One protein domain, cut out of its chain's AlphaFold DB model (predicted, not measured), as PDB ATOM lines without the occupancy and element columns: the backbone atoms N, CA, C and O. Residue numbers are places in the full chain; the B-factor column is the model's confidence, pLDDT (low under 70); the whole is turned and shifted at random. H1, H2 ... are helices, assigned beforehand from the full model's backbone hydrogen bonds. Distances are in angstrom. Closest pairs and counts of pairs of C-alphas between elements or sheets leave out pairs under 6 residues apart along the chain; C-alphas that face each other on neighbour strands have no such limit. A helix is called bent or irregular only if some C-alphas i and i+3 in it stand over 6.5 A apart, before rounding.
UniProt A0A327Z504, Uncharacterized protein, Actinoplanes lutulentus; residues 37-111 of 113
ATOM      1  N   ARG A  37      27.469 -41.354  33.869       81.69
ATOM      2  CA  ARG A  37      28.326 -41.651  32.717       81.69
ATOM      3  C   ARG A  37      28.201 -40.600  31.609       81.69
ATOM      4  O   ARG A  37      29.222 -40.106  31.145       81.69
ATOM      5  N   GLU A  38      26.984 -40.232  31.221       82.94
ATOM      6  CA  GLU A  38      26.740 -39.216  30.186       82.94
ATOM      7  C   GLU A  38      27.221 -37.820  30.623       82.94
ATOM      8  O   GLU A  38      27.729 -37.038  29.813       82.94
ATOM      9  N   GLN A  39      27.127 -37.509  31.921       84.56
ATOM     10  CA  GLN A  39      27.695 -36.274  32.476       84.56
ATOM     11  C   GLN A  39      29.222 -36.249  32.311       84.56
ATOM     12  O   GLN A  39      29.783 -35.248  31.859       84.56
ATOM     13  N   VAL A  40      29.902 -37.362  32.609       87.06
ATOM     14  CA  VAL A  40      31.351 -37.488  32.386       87.06
ATOM     15  C   VAL A  40      31.691 -37.357  30.901       87.06
ATOM     16  O   VAL A  40      32.605 -36.610  30.563       87.06
ATOM     17  N   GLU A  41      30.948 -38.008  30.004       87.12
ATOM     18  CA  GLU A  41      31.158 -37.901  28.552       87.12
ATOM     19  C   GLU A  41      31.036 -36.454  28.050       87.12
ATOM     20  O   GLU A  41      31.846 -36.013  27.230       87.12
ATOM     21  N   THR A  42      30.099 -35.677  28.601       86.50
ATOM     22  CA  THR A  42      29.943 -34.258  28.247       86.50
ATOM     23  C   THR A  42      31.159 -33.431  28.679       86.50
ATOM     24  O   THR A  42      31.685 -32.643  27.893       86.50
ATOM     25  N   HIS A  43      31.681 -33.651  29.887       87.94
ATOM     26  CA  HIS A  43      32.903 -32.982  30.346       87.94
ATOM     27  C   HIS A  43      34.159 -33.437  29.585       87.94
ATOM     28  O   HIS A  43      35.061 -32.631  29.344       87.94
ATOM     29  N   LEU A  44      34.223 -34.700  29.152       88.19
ATOM     30  CA  LEU A  44      35.298 -35.185  28.282       88.19
ATOM     31  C   LEU A  44      35.251 -34.505  26.908       88.19
ATOM     32  O   LEU A  44      36.304 -34.187  26.356       88.19
ATOM     33  N   ALA A  45      34.062 -34.224  26.368       87.00
ATOM     34  CA  ALA A  45      33.927 -33.447  25.138       87.00
ATOM     35  C   ALA A  45      34.487 -32.023  25.300       87.00
ATOM     36  O   ALA A  45      35.261 -31.586  24.449       87.00
ATOM     37  N   THR A  46      34.200 -31.347  26.420       85.94
ATOM     38  CA  THR A  46      34.814 -30.049  26.755       85.94
ATOM     39  C   THR A  46      36.339 -30.147  26.816       85.94
ATOM     40  O   THR A  46      37.035 -29.320  26.234       85.94
ATOM     41  N   LEU A  47      36.887 -31.192  27.442       84.81
ATOM     42  CA  LEU A  47      38.339 -31.393  27.488       84.81
ATOM     43  C   LEU A  47      38.960 -31.623  26.109       84.81
ATOM     44  O   LEU A  47      40.074 -31.172  25.864       84.81
ATOM     45  N   ARG A  48      38.261 -32.274  25.174       85.69
ATOM     46  CA  ARG A  48      38.758 -32.406  23.793       85.69
ATOM     47  C   ARG A  48      38.844 -31.061  23.070       85.69
ATOM     48  O   ARG A  48      39.690 -30.924  22.191       85.69
ATOM     49  N   GLN A  49      37.966 -30.116  23.398       82.81
ATOM     50  CA  GLN A  49      37.852 -28.829  22.708       82.81
ATOM     51  C   GLN A  49      38.738 -27.738  23.321       82.81
ATOM     52  O   GLN A  49      39.395 -27.011  22.580       82.81
ATOM     53  N   ASP A  50      38.775 -27.644  24.650       82.94
ATOM     54  CA  ASP A  50      39.363 -26.508  25.374       82.94
ATOM     55  C   ASP A  50      40.708 -26.817  26.052       82.94
ATOM     56  O   ASP A  50      41.344 -25.914  26.602       82.94
ATOM     57  N   HIS A  51      41.168 -28.074  26.053       85.69
ATOM     58  CA  HIS A  51      42.440 -28.413  26.693       85.69
ATOM     59  C   HIS A  51      43.634 -27.919  25.853       85.69
ATOM     60  O   HIS A  51      43.706 -28.215  24.656       85.69
ATOM     61  N   PRO A  52      44.605 -27.204  26.460       85.06
ATOM     62  CA  PRO A  52      45.707 -26.572  25.729       85.06
ATOM     63  C   PRO A  52      46.652 -27.582  25.066       85.06
ATOM     64  O   PRO A  52      47.219 -27.293  24.016       85.06
ATOM     65  N   ASP A  53      46.803 -28.770  25.655       87.12
ATOM     66  CA  ASP A  53      47.530 -29.890  25.053       87.12
ATOM     67  C   ASP A  53      46.537 -30.931  24.525       87.12
ATOM     68  O   ASP A  53      46.074 -31.809  25.258       87.12
ATOM     69  N   THR A  54      46.149 -30.802  23.255       85.50
ATOM     70  CA  THR A  54      45.134 -31.669  22.635       85.50
ATOM     71  C   THR A  54      45.616 -33.116  22.488       85.50
ATOM     72  O   THR A  54      44.811 -34.043  22.561       85.50
ATOM     73  N   ALA A  55      46.923 -33.336  22.300       90.19
ATOM     74  CA  ALA A  55      47.491 -34.673  22.135       90.19
ATOM     75  C   ALA A  55      47.469 -35.454  23.457       90.19
ATOM     76  O   ALA A  55      47.056 -36.618  23.493       90.19
ATOM     77  N   LEU A  56      47.857 -34.800  24.555       89.25
ATOM     78  CA  LEU A  56      47.733 -35.346  25.899       89.25
ATOM     79  C   LEU A  56      46.259 -35.538  26.273       89.25
ATOM     80  O   LEU A  56      45.900 -36.614  26.750       89.25
ATOM     81  N   ALA A  57      45.397 -34.559  25.973       88.94
ATOM     82  CA  ALA A  57      43.958 -34.666  26.200       88.94
ATOM     83  C   ALA A  57      43.364 -35.915  25.547       88.94
ATOM     84  O   ALA A  57      42.745 -36.723  26.227       88.94
ATOM     85  N   GLN A  58      43.605 -36.133  24.253       90.12
ATOM     86  CA  GLN A  58      43.090 -37.310  23.549       90.12
ATOM     87  C   GLN A  58      43.554 -38.623  24.186       90.12
ATOM     88  O   GLN A  58      42.733 -39.513  24.409       90.12
ATOM     89  N   ARG A  59      44.846 -38.731  24.517       92.62
ATOM     90  CA  ARG A  59      45.408 -39.932  25.143       92.62
ATOM     91  C   ARG A  59      44.756 -40.229  26.490       92.62
ATOM     92  O   ARG A  59      44.342 -41.361  26.731       92.62
ATOM     93  N   GLU A  60      44.706 -39.239  27.373       92.06
ATOM     94  CA  GLU A  60      44.224 -39.430  28.741       92.06
ATOM     95  C   GLU A  60      42.693 -39.586  28.774       92.06
ATOM     96  O   GLU A  60      42.173 -40.382  29.551       92.06
ATOM     97  N   ILE A  61      41.961 -38.949  27.854       91.50
ATOM     98  CA  ILE A  61      40.518 -39.167  27.681       91.50
ATOM     99  C   ILE A  61      40.221 -40.616  27.289       91.50
ATOM    100  O   ILE A  61      39.324 -41.215  27.875       91.50
ATOM    101  N   SER A  62      40.996 -41.223  26.383       91.44
ATOM    102  CA  SER A  62      40.820 -42.647  26.056       91.44
ATOM    103  C   SER A  62      41.052 -43.565  27.264       91.44
ATOM    104  O   SER A  62      40.363 -44.574  27.406       91.44
ATOM    105  N   VAL A  63      41.980 -43.214  28.164       91.62
ATOM    106  CA  VAL A  63      42.193 -43.950  29.428       91.62
ATOM    107  C   VAL A  63      40.980 -43.812  30.351       91.62
ATOM    108  O   VAL A  63      40.555 -44.794  30.962       91.62
ATOM    109  N   ILE A  64      40.404 -42.612  30.441       89.56
ATOM    110  CA  ILE A  64      39.195 -42.362  31.232       89.56
ATOM    111  C   ILE A  64      38.016 -43.165  30.658       89.56
ATOM    112  O   ILE A  64      37.362 -43.886  31.409       89.56
ATOM    113  N   GLU A  65      37.786 -43.133  29.343       90.00
ATOM    114  CA  GLU A  65      36.721 -43.895  28.665       90.00
ATOM    115  C   GLU A  65      36.866 -45.417  28.854       90.00
ATOM    116  O   GLU A  65      35.878 -46.112  29.126       90.00
ATOM    117  N   GLU A  66      38.092 -45.950  28.773       89.25
ATOM    118  CA  GLU A  66      38.377 -47.356  29.089       89.25
ATOM    119  C   GLU A  66      38.009 -47.671  30.545       89.25
ATOM    120  O   GLU A  66      37.364 -48.689  30.824       89.25
ATOM    121  N   GLY A  67      38.380 -46.782  31.470       87.31
ATOM    122  CA  GLY A  67      38.106 -46.958  32.888       87.31
ATOM    123  C   GLY A  67      36.617 -46.954  33.219       87.31
ATOM    124  O   GLY A  67      36.166 -47.797  33.993       87.31
ATOM    125  N   LEU A  68      35.844 -46.080  32.574       85.81
ATOM    126  CA  LEU A  68      34.385 -46.036  32.698       85.81
ATOM    127  C   LEU A  68      33.714 -47.278  32.097       85.81
ATOM    128  O   LEU A  68      32.710 -47.757  32.615       85.81
ATOM    129  N   THR A  69      34.270 -47.825  31.014       87.81
ATOM    130  CA  THR A  69      33.731 -49.029  30.362       87.81
ATOM    131  C   THR A  69      34.013 -50.297  31.168       87.81
ATOM    132  O   THR A  69      33.233 -51.248  31.128       87.81
ATOM    133  N   ARG A  70      35.130 -50.335  31.900       88.06
ATOM    134  CA  ARG A  70      35.554 -51.482  32.712       88.06
ATOM    135  C   ARG A  70      35.869 -51.025  34.139       88.06
ATOM    136  O   ARG A  70      37.045 -50.810  34.445       88.06
ATOM    137  N   PRO A  71      34.867 -50.914  35.029       84.81
ATOM    138  CA  PRO A  71      35.051 -50.341  36.356       84.81
ATOM    139  C   PRO A  71      35.750 -51.318  37.317       84.81
ATOM    140  O   PRO A  71      35.141 -51.943  38.182       84.81
ATOM    141  N   THR A  72      37.067 -51.465  37.162       89.38
ATOM    142  CA  THR A  72      37.933 -52.245  38.060       89.38
ATOM    143  C   THR A  72      38.747 -51.318  38.969       89.38
ATOM    144  O   THR A  72      39.011 -50.172  38.596       89.38
ATOM    145  N   PRO A  73      39.217 -51.776  40.145       88.19
ATOM    146  CA  PRO A  73      40.083 -50.967  41.006       88.19
ATOM    147  C   PRO A  73      41.360 -50.473  40.309       88.19
ATOM    148  O   PRO A  73      41.819 -49.363  40.570       88.19
ATOM    149  N   GLU A  74      41.927 -51.276  39.403       89.69
ATOM    150  CA  GLU A  74      43.091 -50.874  38.608       89.69
ATOM    151  C   GLU A  74      42.737 -49.746  37.635       89.69
ATOM    152  O   GLU A  74      43.433 -48.732  37.574       89.69
ATOM    153  N   ASN A  75      41.607 -49.870  36.945       90.06
ATOM    154  CA  ASN A  75      41.132 -48.844  36.031       90.06
ATOM    155  C   ASN A  75      40.723 -47.555  36.746       90.06
ATOM    156  O   ASN A  75      40.977 -46.475  36.219       90.06
ATOM    157  N   ARG A  76      40.196 -47.635  37.975       88.19
ATOM    158  CA  ARG A  76      39.942 -46.440  38.792       88.19
ATOM    159  C   ARG A  76      41.224 -45.657  39.060       88.19
ATOM    160  O   ARG A  76      41.199 -44.433  38.977       88.19
ATOM    161  N   ARG A  77      42.335 -46.347  39.355       90.25
ATOM    162  CA  ARG A  77      43.655 -45.719  39.564       90.25
ATOM    163  C   ARG A  77      44.219 -45.118  38.280       90.25
ATOM    164  O   ARG A  77      44.779 -44.026  38.323       90.25
ATOM    165  N   ARG A  78      44.072 -45.812  37.144       91.06
ATOM    166  CA  ARG A  78      44.488 -45.294  35.828       91.06
ATOM    167  C   ARG A  78      43.711 -44.033  35.459       91.06
ATOM    168  O   ARG A  78      44.327 -43.056  35.058       91.06
ATOM    169  N   LEU A  79      42.396 -44.039  35.673       91.69
ATOM    170  CA  LEU A  79      41.525 -42.879  35.480       91.69
ATOM    171  C   LEU A  79      41.946 -41.711  36.379       91.69
ATOM    172  O   LEU A  79      42.071 -40.592  35.899       91.69
ATOM    173  N   ASP A  80      42.218 -41.964  37.661       90.62
ATOM    174  CA  ASP A  80      42.669 -40.927  38.601       90.62
ATOM    175  C   ASP A  80      44.003 -40.297  38.165       90.62
ATOM    176  O   ASP A  80      44.165 -39.080  38.148       90.62
ATOM    177  N   THR A  81      44.929 -41.140  37.702       93.81
ATOM    178  CA  THR A  81      46.219 -40.706  37.149       93.81
ATOM    179  C   THR A  81      46.036 -39.873  35.878       93.81
ATOM    180  O   THR A  81      46.713 -38.861  35.709       93.81
ATOM    181  N   ALA A  82      45.125 -40.280  34.990       92.50
ATOM    182  CA  ALA A  82      44.802 -39.550  33.769       92.50
ATOM    183  C   ALA A  82      44.223 -38.162  34.083       92.50
ATOM    184  O   ALA A  82      44.684 -37.164  33.535       92.50
ATOM    185  N   LEU A  83      43.281 -38.078  35.030       91.38
ATOM    186  CA  LEU A  83      42.720 -36.805  35.495       91.38
ATOM    187  C   LEU A  83      43.781 -35.903  36.132       91.38
ATOM    188  O   LEU A  83      43.790 -34.701  35.869       91.38
ATOM    189  N   HIS A  84      44.702 -36.467  36.918       91.56
ATOM    190  CA  HIS A  84      45.802 -35.706  37.507       91.56
ATOM    191  C   HIS A  84      46.715 -35.100  36.435       91.56
ATOM    192  O   HIS A  84      46.976 -33.901  36.458       91.56
ATOM    193  N   ARG A  85      47.126 -35.896  35.438       90.38
ATOM    194  CA  ARG A  85      47.962 -35.419  34.324       90.38
ATOM    195  C   ARG A  85      47.277 -34.349  33.488       90.38
ATOM    196  O   ARG A  85      47.927 -33.393  33.069       90.38
ATOM    197  N   LEU A  86      45.975 -34.505  33.249       89.00
ATOM    198  CA  LEU A  86      45.181 -33.477  32.586       89.00
ATOM    199  C   LEU A  86      45.218 -32.191  33.405       89.00
ATOM    200  O   LEU A  86      45.560 -31.149  32.858       89.00
ATOM    201  N   ALA A  87      44.986 -32.260  34.719       88.94
ATOM    202  CA  ALA A  87      45.015 -31.088  35.595       88.94
ATOM    203  C   ALA A  87      46.376 -30.375  35.573       88.94
ATOM    204  O   ALA A  87      46.426 -29.153  35.432       88.94
ATOM    205  N   GLU A  88      47.477 -31.128  35.639       89.00
ATOM    206  CA  GLU A  88      48.839 -30.585  35.546       89.00
ATOM    207  C   GLU A  88      49.090 -29.878  34.208       89.00
ATOM    208  O   GLU A  88      49.729 -28.826  34.161       89.00
ATOM    209  N   SER A  89      48.551 -30.427  33.120       87.44
ATOM    210  CA  SER A  89      48.703 -29.871  31.775       87.44
ATOM    211  C   SER A  89      47.673 -28.791  31.424       87.44
ATOM    212  O   SER A  89      47.786 -28.180  30.361       87.44
ATOM    213  N   THR A  90      46.680 -28.530  32.278       83.50
ATOM    214  CA  THR A  90      45.585 -27.597  31.973       83.50
ATOM    215  C   THR A  90      46.034 -26.131  32.028       83.50
ATOM    216  O   THR A  90      45.469 -25.268  31.350       83.50
ATOM    217  N   GLY A  91      47.067 -25.820  32.818       78.44
ATOM    218  CA  GLY A  91      47.582 -24.459  32.975       78.44
ATOM    219  C   GLY A  91      46.490 -23.463  33.393       78.44
ATOM    220  O   GLY A  91      45.846 -23.636  34.423       78.44
ATOM    221  N   ASN A  92      46.271 -22.421  32.579       76.19
ATOM    222  CA  ASN A  92      45.265 -21.374  32.818       76.19
ATOM    223  C   ASN A  92      43.903 -21.643  32.141       76.19
ATOM    224  O   ASN A  92      43.038 -20.764  32.143       76.19
ATOM    225  N   ALA A  93      43.696 -22.815  31.530       82.81
ATOM    226  CA  ALA A  93      42.443 -23.147  30.853       82.81
ATOM    227  C   ALA A  93      41.344 -23.479  31.876       82.81
ATOM    228  O   ALA A  93      41.080 -24.639  32.191       82.81
ATOM    229  N   ARG A  94      40.699 -22.434  32.410       82.56
ATOM    230  CA  ARG A  94      39.675 -22.538  33.462       82.56
ATOM    231  C   ARG A  94      38.578 -23.553  33.122       82.56
ATOM    232  O   ARG A  94      38.288 -24.407  33.951       82.56
ATOM    233  N   THR A  95      38.058 -23.514  31.896       81.44
ATOM    234  CA  THR A  95      37.007 -24.422  31.412       81.44
ATOM    235  C   THR A  95      37.425 -25.894  31.497       81.44
ATOM    236  O   THR A  95      36.661 -26.740  31.959       81.44
ATOM    237  N   ALA A  96      38.661 -26.210  31.101       80.88
ATOM    238  CA  ALA A  96      39.200 -27.563  31.188       80.88
ATOM    239  C   ALA A  96      39.434 -27.986  32.651       80.88
ATOM    240  O   ALA A  96      39.123 -29.116  33.023       80.88
ATOM    241  N   ALA A  97      39.885 -27.072  33.514       84.38
ATOM    242  CA  ALA A  97      40.076 -27.365  34.934       84.38
ATOM    243  C   ALA A  97      38.736 -27.657  35.630       84.38
ATOM    244  O   ALA A  97      38.627 -28.613  36.397       84.38
ATOM    245  N   GLU A  98      37.698 -26.877  35.314       87.25
ATOM    246  CA  GLU A  98      36.328 -27.092  35.794       87.25
ATOM    247  C   GLU A  98      35.782 -28.451  35.333       87.25
ATOM    248  O   GLU A  98      35.228 -29.194  36.145       87.25
ATOM    249  N   ALA A  99      36.016 -28.830  34.072       86.94
ATOM    250  CA  ALA A  99      35.627 -30.139  33.550       86.94
ATOM    251  C   ALA A  99      36.326 -31.299  34.286       86.94
ATOM    252  O   ALA A  99      35.673 -32.272  34.656       86.94
ATOM    253  N   ILE A 100      37.630 -31.195  34.566       88.44
ATOM    254  CA  ILE A 100      38.385 -32.234  35.294       88.44
ATOM    255  C   ILE A 100      37.856 -32.408  36.717       88.44
ATOM    256  O   ILE A 100      37.664 -33.537  37.179       88.44
ATOM    257  N   VAL A 101      37.591 -31.301  37.415       88.62
ATOM    258  CA  VAL A 101      37.018 -31.332  38.767       88.62
ATOM    259  C   VAL A 101      35.628 -31.968  38.751       88.62
ATOM    260  O   VAL A 101      35.349 -32.829  39.588       88.62
ATOM    261  N   ALA A 102      34.781 -31.613  37.781       88.44
ATOM    262  CA  ALA A 102      33.445 -32.185  37.647       88.44
ATOM    263  C   ALA A 102      33.488 -33.701  37.390       88.44
ATOM    264  O   ALA A 102      32.826 -34.460  38.100       88.44
ATOM    265  N   ILE A 103      34.338 -34.164  36.465       87.38
ATOM    266  CA  ILE A 103      34.542 -35.601  36.212       87.38
ATOM    267  C   ILE A 103      35.005 -36.306  37.489       87.38
ATOM    268  O   ILE A 103      34.467 -37.352  37.851       87.38
ATOM    269  N   SER A 104      35.972 -35.724  38.199       88.69
ATOM    270  CA  SER A 104      36.508 -36.305  39.434       88.69
ATOM    271  C   SER A 104      35.421 -36.471  40.501       88.69
ATOM    272  O   SER A 104      35.355 -37.517  41.151       88.69
ATOM    273  N   ALA A 105      34.547 -35.471  40.655       87.88
ATOM    274  CA  ALA A 105      33.433 -35.500  41.597       87.88
ATOM    275  C   ALA A 105      32.397 -36.573  41.233       87.88
ATOM    276  O   ALA A 105      32.002 -37.356  42.097       87.88
ATOM    277  N   ILE A 106      32.005 -36.660  39.959       87.00
ATOM    278  CA  ILE A 106      31.035 -37.656  39.484       87.00
ATOM    279  C   ILE A 106      31.583 -39.073  39.675       87.00
ATOM    280  O   ILE A 106      30.908 -39.945  40.222       87.00
ATOM    281  N   VAL A 107      32.839 -39.306  39.293       86.50
ATOM    282  CA  VAL A 107      33.480 -40.613  39.461       86.50
ATOM    283  C   VAL A 107      33.644 -40.959  40.947       86.50
ATOM    284  O   VAL A 107      33.489 -42.115  41.324       86.50
ATOM    285  N   ALA A 108      33.937 -39.998  41.826       86.69
ATOM    286  CA  ALA A 108      33.993 -40.256  43.266       86.69
ATOM    287  C   ALA A 108      32.617 -40.600  43.866       86.69
ATOM    288  O   ALA A 108      32.541 -41.452  44.748       86.69
ATOM    289  N   ALA A 109      31.547 -39.959  43.390       85.75
ATOM    290  CA  ALA A 109      30.195 -40.141  43.911       85.75
ATOM    291  C   ALA A 109      29.496 -41.406  43.394       85.75
ATOM    292  O   ALA A 109      28.616 -41.937  44.069       85.75
ATOM    293  N   SER A 110      29.849 -41.866  42.192       83.00
ATOM    294  CA  SER A 110      29.025 -42.832  41.457       83.00
ATOM    295  C   SER A 110      29.798 -44.027  40.896       83.00
ATOM    296  O   SER A 110      29.231 -44.819  40.158       83.00
ATOM    297  N   TRP A 111      31.071 -44.218  41.256       79.88
ATOM    298  CA  TRP A 111      31.791 -45.457  40.939       79.88
ATOM    299  C   TRP A 111      31.343 -46.624  41.833       79.88
ATOM    300  O   TRP A 111      31.268 -46.426  43.048       79.88
TER     301      TRP A 111
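AT A GLANCE: This is residues 37 to 111 of the 113 residues of an uncharacterized protein of Actinoplanes lutulentus (UniProt A0A327Z504). Four helices stand side by side in a well-formed up-and-down bundle, in which each helix folds back against the one before it and the last, H4, comes to stand beside the first, H1. The four make the corners of a four-sided bundle, with H1 and H3 at one pair of opposite corners and H2 and H4 at the other, and their long direction makes the longest axis. The printed part has 75 residues with four named helices, H1, H2, H3 and H4 along the chain, and no named strand; its class is all helix. The whole is compact, with a radius of gyration of the C-alphas of 11.0 A, and elongated, with spans of 31 by 19 by 16 A.

HOW THE PARTS SIT: The bundle begins with H1, residues 37 to 50, and H2, residues 54 to 69, which form a helical hairpin. They touch at a shallow tilt of 7 degrees and run opposite ways; their closest C-alphas, those of Arg 48 and Ala 57, are 6.2 A apart. H2 and H3, residues 73 to 90, form the next helical hairpin, at a shallow tilt of 23 degrees, opposite ways. They touch, with the closest C-alphas, those of Gly 67 and Asn 75, 4.8 A apart. H3 and H4, residues 94 to 110, form the third helical hairpin, at a shallow tilt of 16 degrees, opposite ways. They touch, and their closest C-alphas, those of Ala 87 and Ala 97, are 6.2 A apart. H4 also touches H1, at a shallow tilt of 18 degrees, opposite ways, with the closest C-alphas, those of His 43 and Ala 99, 5.1 A apart. H1 and H3 are apart, and H2 and H4 are apart. In H1, H2, H3 and H4 every backbone O i to N i+4 pair is within hydrogen-bond range.

IN THESE COORDINATES: H1 begins at C-alpha 37, at (28.326, -41.651, 32.717), and measures 20.1 A from first to last C-alpha. H2 measures 22.2 A from C-alpha 54 to C-alpha 69. H3, the longest helix with 18 residues, measures 25.7 A and begins at C-alpha 73, at (40.083, -50.967, 41.006). H4 measures 24.3 A and ends at C-alpha 110, at (29.025, -42.832, 41.457). No helix is bent.

THE WHOLE: The two C-alphas farthest apart, those of Thr 72 and Asn 92, are 32.2 A apart, while the first and last printed C-alphas, those of Arg 37 and Trp 111, are 9.7 A apart. The printed part has no cut. The links H1 to H2, H2 to H3 and H3 to H4 are tight, with 3 residues each. The mean pLDDT of the printed part is 87.3, and no printed residue is under 70.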